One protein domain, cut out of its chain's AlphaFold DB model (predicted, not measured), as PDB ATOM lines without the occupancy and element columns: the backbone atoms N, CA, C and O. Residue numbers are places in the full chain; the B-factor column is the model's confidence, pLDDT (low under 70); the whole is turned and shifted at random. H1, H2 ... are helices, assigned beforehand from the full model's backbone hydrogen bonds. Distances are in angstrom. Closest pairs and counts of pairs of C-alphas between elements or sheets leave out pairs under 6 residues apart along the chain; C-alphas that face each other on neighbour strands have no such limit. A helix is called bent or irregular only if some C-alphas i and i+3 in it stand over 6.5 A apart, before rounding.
ATOM      1  N   ASN A   2     148.906 164.651 114.357       27.03
ATOM      2  CA  ASN A   2     148.377 163.392 114.882       27.03
ATOM      3  C   ASN A   2     146.907 163.284 114.461       27.03
ATOM      4  O   ASN A   2     146.101 164.145 114.812       27.03
ATOM      5  N   LYS A   3     146.570 162.278 113.648       33.25
ATOM      6  CA  LYS A   3     145.188 161.993 113.252       33.25
ATOM      7  C   LYS A   3     144.520 161.250 114.415       33.25
ATOM      8  O   LYS A   3     144.805 160.079 114.628       33.25
ATOM      9  N   ALA A   4     143.677 161.937 115.183       31.30
ATOM     10  CA  ALA A   4     142.827 161.287 116.177       31.30
ATOM     11  C   ALA A   4     141.818 160.357 115.474       31.30
ATOM     12  O   ALA A   4     141.231 160.725 114.452       31.30
ATOM     13  N   ILE A   5     141.634 159.148 116.004       38.00
ATOM     14  CA  ILE A   5     140.702 158.144 115.475       38.00
ATOM     15  C   ILE A   5     139.309 158.436 116.053       38.00
ATOM     16  O   ILE A   5     139.187 158.605 117.261       38.00
ATOM     17  N   PRO A   6     138.234 158.484 115.249       42.28
ATOM     18  CA  PRO A   6     136.899 158.740 115.779       42.28
ATOM     19  C   PRO A   6     136.331 157.524 116.524       42.28
ATOM     20  O   PRO A   6     136.460 156.384 116.071       42.28
ATOM     21  N   LEU A   7     135.606 157.799 117.615       37.97
ATOM     22  CA  LEU A   7     135.027 156.837 118.563       37.97
ATOM     23  C   LEU A   7     134.230 155.676 117.932       37.97
ATOM     24  O   LEU A   7     134.148 154.613 118.531       37.97
ATOM     25  N   SER A   8     133.640 155.842 116.740       36.97
ATOM     26  CA  SER A   8     132.860 154.798 116.050       36.97
ATOM     27  C   SER A   8     133.719 153.826 115.233       36.97
ATOM     28  O   SER A   8     133.439 152.630 115.221       36.97
ATOM     29  N   ALA A   9     134.781 154.317 114.584       39.22
ATOM     30  CA  ALA A   9     135.795 153.468 113.958       39.22
ATOM     31  C   ALA A   9     136.620 152.776 115.042       39.22
ATOM     32  O   ALA A   9     136.878 151.584 114.936       39.22
ATOM     33  N   ALA A  10     136.919 153.501 116.126       40.50
ATOM     34  CA  ALA A  10     137.481 152.910 117.319       40.50
ATOM     35  C   ALA A  10     136.531 151.859 117.895       40.50
ATOM     36  O   ALA A  10     137.001 150.762 118.065       40.50
ATOM     37  N   PHE A  11     135.226 152.087 118.085       48.28
ATOM     38  CA  PHE A  11     134.273 151.082 118.599       48.28
ATOM     39  C   PHE A  11     134.148 149.838 117.714       48.28
ATOM     40  O   PHE A  11     134.151 148.726 118.226       48.28
ATOM     41  N   VAL A  12     134.062 149.989 116.392       48.53
ATOM     42  CA  VAL A  12     133.923 148.843 115.477       48.53
ATOM     43  C   VAL A  12     135.235 148.084 115.358       48.53
ATOM     44  O   VAL A  12     135.220 146.859 115.437       48.53
ATOM     45  N   ALA A  13     136.366 148.786 115.241       47.28
ATOM     46  CA  ALA A  13     137.682 148.167 115.316       47.28
ATOM     47  C   ALA A  13     137.838 147.480 116.674       47.28
ATOM     48  O   ALA A  13     138.101 146.302 116.739       47.28
ATOM     49  N   SER A  14     137.521 148.140 117.771       42.81
ATOM     50  CA  SER A  14     137.562 147.624 119.139       42.81
ATOM     51  C   SER A  14     136.692 146.402 119.406       42.81
ATOM     52  O   SER A  14     137.144 145.459 120.051       42.81
ATOM     53  N   ALA A  15     135.451 146.398 118.921       50.91
ATOM     54  CA  ALA A  15     134.524 145.282 119.049       50.91
ATOM     55  C   ALA A  15     134.989 144.093 118.202       50.91
ATOM     56  O   ALA A  15     134.885 142.953 118.642       50.91
ATOM     57  N   ALA A  16     135.580 144.353 117.033       46.81
ATOM     58  CA  ALA A  16     136.205 143.348 116.179       46.81
ATOM     59  C   ALA A  16     137.517 142.797 116.734       46.81
ATOM     60  O   ALA A  16     137.786 141.603 116.668       46.81
ATOM     61  N   ILE A  17     138.324 143.677 117.315       46.66
ATOM     62  CA  ILE A  17     139.651 143.420 117.861       46.66
ATOM     63  C   ILE A  17     139.547 142.701 119.201       46.66
ATOM     64  O   ILE A  17     140.318 141.783 119.470       46.66
ATOM     65  N   SER A  18     138.541 143.029 120.013       41.66
ATOM     66  CA  SER A  18     138.211 142.242 121.204       41.66
ATOM     67  C   SER A  18     137.925 140.783 120.842       41.66
ATOM     68  O   SER A  18     138.314 139.869 121.567       41.66
ATOM     69  N   TRP A  19     137.344 140.572 119.664       49.88
ATOM     70  CA  TRP A  19     136.880 139.292 119.155       49.88
ATOM     71  C   TRP A  19     137.926 138.451 118.404       49.88
ATOM     72  O   TRP A  19     137.950 137.235 118.565       49.88
ATOM     73  N   MET A  20     138.816 139.061 117.609       43.88
ATOM     74  CA  MET A  20     139.867 138.330 116.869       43.88
ATOM     75  C   MET A  20     140.854 137.616 117.797       43.88
ATOM     76  O   MET A  20     141.611 136.736 117.388       43.88
ATOM     77  N   VAL A  21     140.866 137.985 119.070       41.88
ATOM     78  CA  VAL A  21     141.924 137.597 119.983       41.88
ATOM     79  C   VAL A  21     141.394 136.680 121.109       41.88
ATOM     80  O   VAL A  21     142.179 136.068 121.830       41.88
ATOM     81  N   ALA A  22     140.071 136.514 121.265       38.06
ATOM     82  CA  ALA A  22     139.477 135.629 122.275       38.06
ATOM     83  C   ALA A  22     139.391 134.219 121.685       38.06
ATOM     84  O   ALA A  22     138.751 134.007 120.659       38.06
ATOM     85  N   SER A  23     140.118 133.269 122.262       37.62
ATOM     86  CA  SER A  23     140.091 131.868 121.846       37.62
ATOM     87  C   SER A  23     139.881 131.012 123.084       37.62
ATOM     88  O   SER A  23     140.815 130.926 123.882       37.62
ATOM     89  N   ARG A  49     119.123 134.459  96.546       71.19
ATOM     90  CA  ARG A  49     119.454 134.726  95.135       71.19
ATOM     91  C   ARG A  49     120.623 135.713  94.996       71.19
ATOM     92  O   ARG A  49     121.543 135.444  94.246       71.19
ATOM     93  N   ALA A  50     120.651 136.758  95.825       70.12
ATOM     94  CA  ALA A  50     121.745 137.726  95.867       70.12
ATOM     95  C   ALA A  50     123.108 137.110  96.241       70.12
ATOM     96  O   ALA A  50     124.126 137.524  95.708       70.12
ATOM     97  N   GLN A  51     123.147 136.107  97.124       65.06
ATOM     98  CA  GLN A  51     124.393 135.405  97.456       65.06
ATOM     99  C   GLN A  51     124.805 134.396  96.386       65.06
ATOM    100  O   GLN A  51     125.993 134.158  96.215       65.06
ATOM    101  N   ALA A  52     123.844 133.797  95.679       66.44
ATOM    102  CA  ALA A  52     124.136 132.970  94.511       66.44
ATOM    103  C   ALA A  52     124.703 133.810  93.349       66.44
ATOM    104  O   ALA A  52     125.470 133.293  92.544       66.44
ATOM    105  N   ASP A  53     124.357 135.099  93.315       70.62
ATOM    106  CA  ASP A  53     124.888 136.095  92.383       70.62
ATOM    107  C   ASP A  53     126.206 136.739  92.878       70.62
ATOM    108  O   ASP A  53     126.748 137.626  92.210       70.62
ATOM    109  N   ALA A  54     126.734 136.335  94.046       74.00
ATOM    110  CA  ALA A  54     128.057 136.769  94.486       74.00
ATOM    111  C   ALA A  54     129.118 136.257  93.501       74.00
ATOM    112  O   ALA A  54     129.001 135.157  92.961       74.00
ATOM    113  N   ASP A  55     130.156 137.062  93.261       82.25
ATOM    114  CA  ASP A  55     131.225 136.675  92.339       82.25
ATOM    115  C   ASP A  55     131.845 135.338  92.796       82.25
ATOM    116  O   ASP A  55     132.209 135.220  93.976       82.25
ATOM    117  N   PRO A  56     131.980 134.333  91.902       88.50
ATOM    118  CA  PRO A  56     132.617 133.059  92.221       88.50
ATOM    119  C   PRO A  56     133.979 133.200  92.915       88.50
ATOM    120  O   PRO A  56     134.346 132.331  93.707       88.50
ATOM    121  N   ALA A  57     134.698 134.307  92.683       90.00
ATOM    122  CA  ALA A  57     135.957 134.626  93.349       90.00
ATOM    123  C   ALA A  57     135.848 134.691  94.888       90.00
ATOM    124  O   ALA A  57     136.799 134.331  95.583       90.00
ATOM    125  N   TYR A  58     134.695 135.085  95.442       92.06
ATOM    126  CA  TYR A  58     134.504 135.234  96.892       92.06
ATOM    127  C   TYR A  58     133.811 134.042  97.552       92.06
ATOM    128  O   TYR A  58     133.742 133.976  98.784       92.06
ATOM    129  N   GLN A  59     133.334 133.065  96.773       89.62
ATOM    130  CA  GLN A  59     132.616 131.914  97.318       89.62
ATOM    131  C   GLN A  59     133.481 131.131  98.316       89.62
ATOM    132  O   GLN A  59     133.016 130.793  99.400       89.62
ATOM    133  N   GLY A  60     134.775 130.951  98.025       92.50
ATOM    134  CA  GLY A  60     135.703 130.288  98.946       92.50
ATOM    135  C   GLY A  60     135.947 131.053 100.258       92.50
ATOM    136  O   GLY A  60     136.272 130.447 101.277       92.50
ATOM    137  N   ALA A  61     135.795 132.381 100.276       92.56
ATOM    138  CA  ALA A  61     135.859 133.167 101.511       92.56
ATOM    139  C   ALA A  61     134.556 133.044 102.319       92.56
ATOM    140  O   ALA A  61     134.606 132.798 103.523       92.56
ATOM    141  N   LEU A  62     133.400 133.108 101.654       91.38
ATOM    142  CA  LEU A  62     132.097 132.875 102.285       91.38
ATOM    143  C   LEU A  62     131.989 131.459 102.870       91.38
ATOM    144  O   LEU A  62     131.516 131.285 103.991       91.38
ATOM    145  N   ASP A  63     132.477 130.443 102.159       90.88
ATOM    146  CA  ASP A  63     132.465 129.059 102.636       90.88
ATOM    147  C   ASP A  63     133.386 128.866 103.850       90.88
ATOM    148  O   ASP A  63     133.036 128.124 104.770       90.88
ATOM    149  N   ARG A  64     134.516 129.586 103.922       93.25
ATOM    150  CA  ARG A  64     135.368 129.632 105.126       93.25
ATOM    151  C   ARG A  64     134.635 130.246 106.318       93.25
ATOM    152  O   ARG A  64     134.656 129.659 107.395       93.25
ATOM    153  N   ILE A  65     133.928 131.361 106.126       90.38
ATOM    154  CA  ILE A  65     133.112 131.985 107.184       90.38
ATOM    155  C   ILE A  65     132.023 131.016 107.666       90.38
ATOM    156  O   ILE A  65     131.853 130.817 108.865       90.38
ATOM    157  N   ARG A  66     131.319 130.339 106.755       88.31
ATOM    158  CA  ARG A  66     130.234 129.410 107.119       88.31
ATOM    159  C   ARG A  66     130.728 128.145 107.812       88.31
ATOM    160  O   ARG A  66     130.078 127.670 108.747       88.31
ATOM    161  N   SER A  67     131.848 127.597 107.345       90.00
ATOM    162  CA  SER A  67     132.456 126.372 107.883       90.00
ATOM    163  C   SER A  67     133.261 126.604 109.159       90.00
ATOM    164  O   SER A  67     133.556 125.642 109.872       90.00
ATOM    165  N   ALA A  68     133.580 127.858 109.491       89.50
ATOM    166  CA  ALA A  68     134.249 128.197 110.734       89.50
ATOM    167  C   ALA A  68     133.435 127.710 111.942       89.50
ATOM    168  O   ALA A  68     132.258 128.043 112.139       89.50
ATOM    169  N   THR A  69     134.092 126.890 112.759       86.19
ATOM    170  CA  THR A  69     133.498 126.269 113.952       86.19
ATOM    171  C   THR A  69     133.610 127.152 115.185       86.19
ATOM    172  O   THR A  69     132.934 126.896 116.179       86.19
ATOM    173  N   THR A  70     134.437 128.198 115.115       81.06
ATOM    174  CA  THR A  70     134.614 129.162 116.193       81.06
ATOM    175  C   THR A  70     134.163 130.551 115.764       81.06
ATOM    176  O   THR A  70     134.296 130.970 114.614       81.06
ATOM    177  N   THR A  71     133.626 131.262 116.740       76.06
ATOM    178  CA  THR A  71     133.270 132.677 116.745       76.06
ATOM    179  C   THR A  71     134.426 133.545 116.220       76.06
ATOM    180  O   THR A  71     134.276 134.260 115.229       76.06
ATOM    181  N   LYS A  72     135.628 133.377 116.778       78.12
ATOM    182  CA  LYS A  72     136.849 134.057 116.328       78.12
ATOM    183  C   LYS A  72     137.167 133.829 114.850       78.12
ATOM    184  O   LYS A  72     137.364 134.803 114.128       78.12
ATOM    185  N   ASP A  73     137.195 132.574 114.394       83.31
ATOM    186  CA  ASP A  73     137.523 132.261 112.997       83.31
ATOM    187  C   ASP A  73     136.494 132.887 112.047       83.31
ATOM    188  O   ASP A  73     136.865 133.455 111.022       83.31
ATOM    189  N   ARG A  74     135.200 132.864 112.413       86.81
ATOM    190  CA  ARG A  74     134.136 133.522 111.632       86.81
ATOM    191  C   ARG A  74     134.412 135.004 111.436       86.81
ATOM    192  O   ARG A  74     134.286 135.487 110.311       86.81
ATOM    193  N   LEU A  75     134.782 135.730 112.491       79.69
ATOM    194  CA  LEU A  75     135.098 137.149 112.341       79.69
ATOM    195  C   LEU A  75     136.395 137.397 111.610       79.69
ATOM    196  O   LEU A  75     136.414 138.313 110.799       79.69
ATOM    197  N   GLN A  76     137.449 136.625 111.882       83.50
ATOM    198  CA  GLN A  76     138.709 136.789 111.168       83.50
ATOM    199  C   GLN A  76     138.472 136.613 109.670       83.50
ATOM    200  O   GLN A  76     138.800 137.499 108.892       83.50
ATOM    201  N   PHE A  77     137.777 135.550 109.261       90.06
ATOM    202  CA  PHE A  77     137.437 135.348 107.855       90.06
ATOM    203  C   PHE A  77     136.482 136.416 107.310       90.06
ATOM    204  O   PHE A  77     136.558 136.747 106.131       90.06
ATOM    205  N   THR A  78     135.603 136.983 108.141       89.62
ATOM    206  CA  THR A  78     134.736 138.105 107.743       89.62
ATOM    207  C   THR A  78     135.529 139.396 107.552       89.62
ATOM    208  O   THR A  78     135.269 140.131 106.604       89.62
ATOM    209  N   TYR A  79     136.506 139.660 108.417       88.88
ATOM    210  CA  TYR A  79     137.446 140.768 108.298       88.88
ATOM    211  C   TYR A  79     138.303 140.609 107.042       88.88
ATOM    212  O   TYR A  79     138.377 141.541 106.242       88.88
ATOM    213  N   ASP A  80     138.876 139.420 106.833       87.81
ATOM    214  CA  ASP A  80     139.680 139.091 105.656       87.81
ATOM    215  C   ASP A  80     138.848 139.260 104.382       87.81
ATOM    216  O   ASP A  80     139.294 139.904 103.434       87.81
ATOM    217  N   LEU A  81     137.607 138.752 104.370       94.19
ATOM    218  CA  LEU A  81     136.679 138.959 103.261       94.19
ATOM    219  C   LEU A  81     136.441 140.455 103.031       94.19
ATOM    220  O   LEU A  81     136.613 140.925 101.908       94.19
ATOM    221  N   ALA A  82     136.097 141.205 104.081       92.75
ATOM    222  CA  ALA A  82     135.822 142.636 103.991       92.75
ATOM    223  C   ALA A  82     137.005 143.443 103.442       92.75
ATOM    224  O   ALA A  82     136.760 144.422 102.746       92.75
ATOM    225  N   HIS A  83     138.254 143.049 103.713       91.56
ATOM    226  CA  HIS A  83     139.458 143.705 103.180       91.56
ATOM    227  C   HIS A  83     139.865 143.178 101.799       91.56
ATOM    228  O   HIS A  83     140.462 143.913 101.022       91.56
ATOM    229  N   SER A  84     139.512 141.935 101.463       93.44
ATOM    230  CA  SER A  84     139.820 141.341 100.153       93.44
ATOM    231  C   SER A  84     138.952 141.866  99.007       93.44
ATOM    232  O   SER A  84     139.308 141.679  97.847       93.44
ATOM    233  N   ILE A  85     137.813 142.495  99.313       94.81
ATOM    234  CA  ILE A  85     136.923 143.091  98.310       94.81
ATOM    235  C   ILE A  85     137.628 144.302  97.675       94.81
ATOM    236  O   ILE A  85     137.972 145.217  98.420       94.81
ATOM    237  N   PRO A  86     137.838 144.360  96.350       95.38
ATOM    238  CA  PRO A  86     138.376 145.528  95.657       95.38
ATOM    239  C   PRO A  86     137.530 146.778  95.901       95.38
ATOM    240  O   PRO A  86     136.319 146.691  96.111       95.38
ATOM    241  N   ASP A  87     138.163 147.945  95.867       94.94
ATOM    242  CA  ASP A  87     137.511 149.229  96.145       94.94
ATOM    243  C   ASP A  87     136.316 149.483  95.207       94.94
ATOM    244  O   ASP A  87     135.259 149.939  95.653       94.94
ATOM    245  N   GLU A  88     136.436 149.100  93.932       94.75
ATOM    246  CA  GLU A  88     135.381 149.191  92.917       94.75
ATOM    247  C   GLU A  88     134.151 148.308  93.202       94.75
ATOM    248  O   GLU A  88     133.055 148.597  92.717       94.75
ATOM    249  N   ASP A  89     134.306 147.268  94.023       94.94
ATOM    250  CA  ASP A  89     133.248 146.319  94.374       94.94
ATOM    251  C   ASP A  89     132.546 146.672  95.700       94.94
ATOM    252  O   ASP A  89     131.470 146.137  95.992       94.94
ATOM    253  N   VAL A  90     133.097 147.579  96.517       94.38
ATOM    254  CA  VAL A  90     132.570 147.884  97.864       94.38
ATOM    255  C   VAL A  90     131.100 148.329  97.823       94.38
ATOM    256  O   VAL A  90     130.278 147.844  98.609       94.38
ATOM    257  N   GLU A  91     130.727 149.198  96.877       93.75
ATOM    258  CA  GLU A  91     129.340 149.659  96.702       93.75
ATOM    259  C   GLU A  91     128.387 148.501  96.377       93.75
ATOM    260  O   GLU A  91     127.286 148.402  96.937       93.75
ATOM    261  N   LYS A  92     128.813 147.600  95.485       92.56
ATOM    262  CA  LYS A  92     128.045 146.423  95.070       92.56
ATOM    263  C   LYS A  92     127.791 145.498  96.261       92.56
ATOM    264  O   LYS A  92     126.671 145.021  96.435       92.56
ATOM    265  N   TRP A  93     128.788 145.295  97.120       93.25
ATOM    266  CA  TRP A  93     128.645 144.484  98.331       93.25
ATOM    267  C   TRP A  93     127.684 145.088  99.356       93.25
ATOM    268  O   TRP A  93     126.841 144.372  99.908       93.25
ATOM    269  N   LEU A  94     127.773 146.400  99.581       91.12
ATOM    270  CA  LEU A  94     126.904 147.114 100.516       91.12
ATOM    271  C   LEU A  94     125.446 147.159 100.037       91.12
ATOM    272  O   LEU A  94     124.532 146.917 100.827       91.12
ATOM    273  N   SER A  95     125.222 147.442  98.752       87.88
ATOM    274  CA  SER A  95     123.879 147.575  98.165       87.88
ATOM    275  C   SER A  95     123.218 146.230  97.851       87.88
ATOM    276  O   SER A  95     122.011 146.074  98.040       87.88
ATOM    277  N   GLY A  96     124.002 145.239  97.415       84.62
ATOM    278  CA  GLY A  96     123.517 143.918  97.023       84.62
ATOM    279  C   GLY A  96     123.156 143.009  98.195       84.62
ATOM    280  O   GLY A  96     122.573 141.949  97.980       84.62
ATOM    281  N   ASN A  97     123.477 143.401  99.437       82.38
ATOM    282  CA  ASN A  97     123.368 142.531 100.612       82.38
ATOM    283  C   ASN A  97     124.059 141.173 100.388       82.38
ATOM    284  O   ASN A  97     123.534 140.136 100.792       82.38
ATOM    285  N   LEU A  98     125.220 141.188  99.722       83.62
ATOM    286  CA  LEU A  98     125.939 139.974  99.311       83.62
ATOM    287  C   LEU A  98     126.498 139.193 100.508       83.62
ATOM    288  O   LEU A  98     126.697 137.982 100.433       83.62
ATOM    289  N   PHE A  99     126.676 139.866 101.647       87.25
ATOM    290  CA  PHE A  99     126.994 139.239 102.921       87.25
ATOM    291  C   PHE A  99     125.739 139.115 103.795       87.25
ATOM    292  O   PHE A  99     125.244 140.099 104.353       87.25
ATOM    293  N   ARG A 100     125.223 137.887 103.908       82.12
ATOM    294  CA  ARG A 100     124.157 137.498 104.838       82.12
ATOM    295  C   ARG A 100     124.584 136.248 105.585       82.12
ATOM    296  O   ARG A 100     124.838 135.218 104.969       82.12
ATOM    297  N   GLU A 101     124.621 136.348 106.901       75.81
ATOM    298  CA  GLU A 101     124.804 135.205 107.786       75.81
ATOM    299  C   GLU A 101     123.542 135.082 108.633       75.81
ATOM    300  O   GLU A 101     123.372 135.774 109.642       75.81
ATOM    301  N   ASP A 102     122.616 134.250 108.147       73.25
ATOM    302  CA  ASP A 102     121.345 133.968 108.807       73.25
ATOM    303  C   ASP A 102     121.641 133.375 110.196       73.25
ATOM    304  O   ASP A 102     122.168 132.270 110.321       73.25
ATOM    305  N   GLY A 103     121.351 134.149 111.246       70.81
ATOM    306  CA  GLY A 103     121.652 133.805 112.642       70.81
ATOM    307  C   GLY A 103     122.824 134.566 113.275       70.81
ATOM    308  O   GLY A 103     123.063 134.394 114.465       70.81
ATOM    309  N   TYR A 104     123.525 135.438 112.535       77.38
ATOM    310  CA  TYR A 104     124.626 136.252 113.076       77.38
ATOM    311  C   TYR A 104     124.514 137.739 112.677       77.38
ATOM    312  O   TYR A 104     125.372 138.260 111.959       77.38
ATOM    313  N   PRO A 105     123.492 138.477 113.158       75.44
ATOM    314  CA  PRO A 105     123.294 139.892 112.811       75.44
ATOM    315  C   PRO A 105     124.491 140.781 113.183       75.44
ATOM    316  O   PRO A 105     124.825 141.706 112.444       75.44
ATOM    317  N   ALA A 106     125.190 140.461 114.276       74.06
ATOM    318  CA  ALA A 106     126.410 141.159 114.684       74.06
ATOM    319  C   ALA A 106     127.544 141.019 113.652       74.06
ATOM    320  O   ALA A 106     128.262 141.983 113.395       74.06
ATOM    321  N   LEU A 107     127.668 139.853 113.007       82.00
ATOM    322  CA  LEU A 107     128.686 139.599 111.986       82.00
ATOM    323  C   LEU A 107     128.425 140.429 110.724       82.00
ATOM    324  O   LEU A 107     129.344 141.007 110.148       82.00
ATOM    325  N   VAL A 108     127.152 140.547 110.331       85.50
ATOM    326  CA  VAL A 108     126.724 141.396 109.210       85.50
ATOM    327  C   VAL A 108     126.948 142.877 109.520       85.50
ATOM    328  O   VAL A 108     127.439 143.612 108.663       85.50
ATOM    329  N   ALA A 109     126.617 143.323 110.736       80.31
ATOM    330  CA  ALA A 109     126.866 144.695 111.174       80.31
ATOM    331  C   ALA A 109     128.367 145.024 111.166       80.31
ATOM    332  O   ALA A 109     128.763 146.067 110.646       80.31
ATOM    333  N   PHE A 110     129.197 144.104 111.661       83.75
ATOM    334  CA  PHE A 110     130.650 144.228 111.636       83.75
ATOM    335  C   PHE A 110     131.200 144.345 110.209       83.75
ATOM    336  O   PHE A 110     131.881 145.320 109.889       83.75
ATOM    337  N   PHE A 111     130.842 143.400 109.335       90.31
ATOM    338  CA  PHE A 111     131.246 143.400 107.930       90.31
ATOM    339  C   PHE A 111     130.891 144.721 107.234       90.31
ATOM    340  O   PHE A 111     131.738 145.365 106.613       90.31
ATOM    341  N   ARG A 112     129.636 145.166 107.385       89.19
ATOM    342  CA  ARG A 112     129.162 146.427 106.803       89.19
ATOM    343  C   ARG A 112     129.902 147.629 107.353       89.19
ATOM    344  O   ARG A 112     130.173 148.551 106.595       89.19
ATOM    345  N   SER A 113     130.225 147.640 108.640       84.31
ATOM    346  CA  SER A 113     130.931 148.774 109.214       84.31
ATOM    347  C   SER A 113     132.362 148.901 108.692       84.31
ATOM    348  O   SER A 113     132.812 150.030 108.499       84.31
ATOM    349  N   ILE A 114     133.059 147.791 108.418       87.19
ATOM    350  CA  ILE A 114     134.355 147.833 107.720       87.19
ATOM    351  C   ILE A 114     134.162 148.410 106.318       87.19
ATOM    352  O   ILE A 114     134.847 149.359 105.940       87.19
ATOM    353  N   LEU A 115     133.200 147.873 105.561       93.31
ATOM    354  CA  LEU A 115     132.958 148.319 104.193       93.31
ATOM    355  C   LEU A 115     132.524 149.787 104.112       93.31
ATOM    356  O   LEU A 115     132.998 150.484 103.229       93.31
ATOM    357  N   PHE A 116     131.692 150.296 105.024       92.12
ATOM    358  CA  PHE A 116     131.368 151.727 105.078       92.12
ATOM    359  C   PHE A 116     132.580 152.580 105.470       92.12
ATOM    360  O   PHE A 116     132.754 153.671 104.934       92.12
ATOM    361  N   GLY A 117     133.452 152.080 106.352       87.38
ATOM    362  CA  GLY A 117     134.745 152.701 106.651       87.38
ATOM    363  C   GLY A 117     135.595 152.895 105.398       87.38
ATOM    364  O   GLY A 117     136.000 154.022 105.107       87.38
ATOM    365  N   ARG A 118     135.784 151.816 104.629       93.00
ATOM    366  CA  ARG A 118     136.512 151.823 103.352       93.00
ATOM    367  C   ARG A 118     135.820 152.693 102.308       93.00
ATOM    368  O   ARG A 118     136.446 153.568 101.721       93.00
ATOM    369  N   TYR A 119     134.510 152.527 102.133       95.06
ATOM    370  CA  TYR A 119     133.753 153.271 101.132       95.06
ATOM    371  C   TYR A 119     133.811 154.776 101.384       95.06
ATOM    372  O   TYR A 119     134.000 155.557 100.461       95.06
ATOM    373  N   SER A 120     133.727 155.182 102.650       91.31
ATOM    374  CA  SER A 120     133.844 156.581 103.048       91.31
ATOM    375  C   SER A 120     135.223 157.182 102.779       91.31
ATOM    376  O   SER A 120     135.319 158.407 102.735       91.31
ATOM    377  N   ALA A 121     136.275 156.368 102.667       88.62
ATOM    378  CA  ALA A 121     137.610 156.824 102.287       88.62
ATOM    379  C   ALA A 121     137.766 156.943 100.761       88.62
ATOM    380  O   ALA A 121     138.451 157.848 100.297       88.62
ATOM    381  N   ILE A 122     137.101 156.065  99.999       93.38
ATOM    382  CA  ILE A 122     137.128 156.039  98.528       93.38
ATOM    383  C   ILE A 122     136.237 157.144  97.938       93.38
ATOM    384  O   ILE A 122     136.684 157.954  97.132       93.38
ATOM    385  N   ASP A 123     134.963 157.164  98.333       95.94
ATOM    386  CA  ASP A 123     133.935 158.082  97.841       95.94
ATOM    387  C   ASP A 123     132.956 158.402  98.988       95.94
ATOM    388  O   ASP A 123     131.936 157.720  99.177       95.94
TER     389      ASP A 123
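What this domain is: This is residues 2 to 23 and 49 to 123 of the 564 residues of an uncharacterized protein of Verrucomicrobiaceae bacterium (UniProt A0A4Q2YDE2). Two helical hairpins, H3 with H4 and H5 with H6, pack together through H4 and H6, which run side by side the same way in the middle. H1 crosses H6 on one side and meets the first part of H4, residues 71 to 76, with its own residues 16 to 20; residues 2 to 7 stick out beyond it, and tiny H2 lies at the far end. You have 97 printed residues with six named helices, H1 to H6 in chain order, and no named strand: all helix. The whole is compact, with a radius of gyration of the C-alphas of 13.4 A, and flat, spanning 43 by 36 by 19 A.

Where its parts are: Find C-alpha 7 at (135.027, 156.837, 118.563); from there H1, residues 7 to 20, runs 19.2 A. After the cut come H2, residues 49 to 52, and H3, residues 56 to 67. H4, residues 71 to 84, covers 19.8 A. H5 takes residues 87 to 96. H6, residues 105 to 122, runs 25.6 A to C-alpha 122 at (137.128, 156.039, 98.528). H3 and H5 are irregular: C-alphas 57 and 60, and likewise 88 and 91, are 7.1 A apart.

How they stand to each other: Begin at H4, which touches H6 at a shallow tilt of 24 degrees, closest at the C-alphas of Ala 82 and Phe 111, 6.1 A. H3 touches H4 at 14 degrees, opposite ways; look at C-alphas Ile 65 and Arg 74, the closest, 4.8 A. H5 touches H6, closest at C-alphas Val 90 and Leu 115, 6.4 A. H1 touches H4 with residues 16 to 20 alone, closest at C-alphas Met 20 and Lys 72, 5.3 A. H1 and H3 are apart. Every O i to N i+4 pair is within hydrogen-bond range in H4 and H6, against 9 of 10 in H1, 6 of 8 in H3 and 4 of 6 in H5; H2 is too short for one.

The domain as a whole: Residues 24 to 48 are not printed, and C-alphas 23 and 49 are 33.9 A apart. No link printed whole is long. Confidence is under 70 at residues 2 to 23 and 51 to 52.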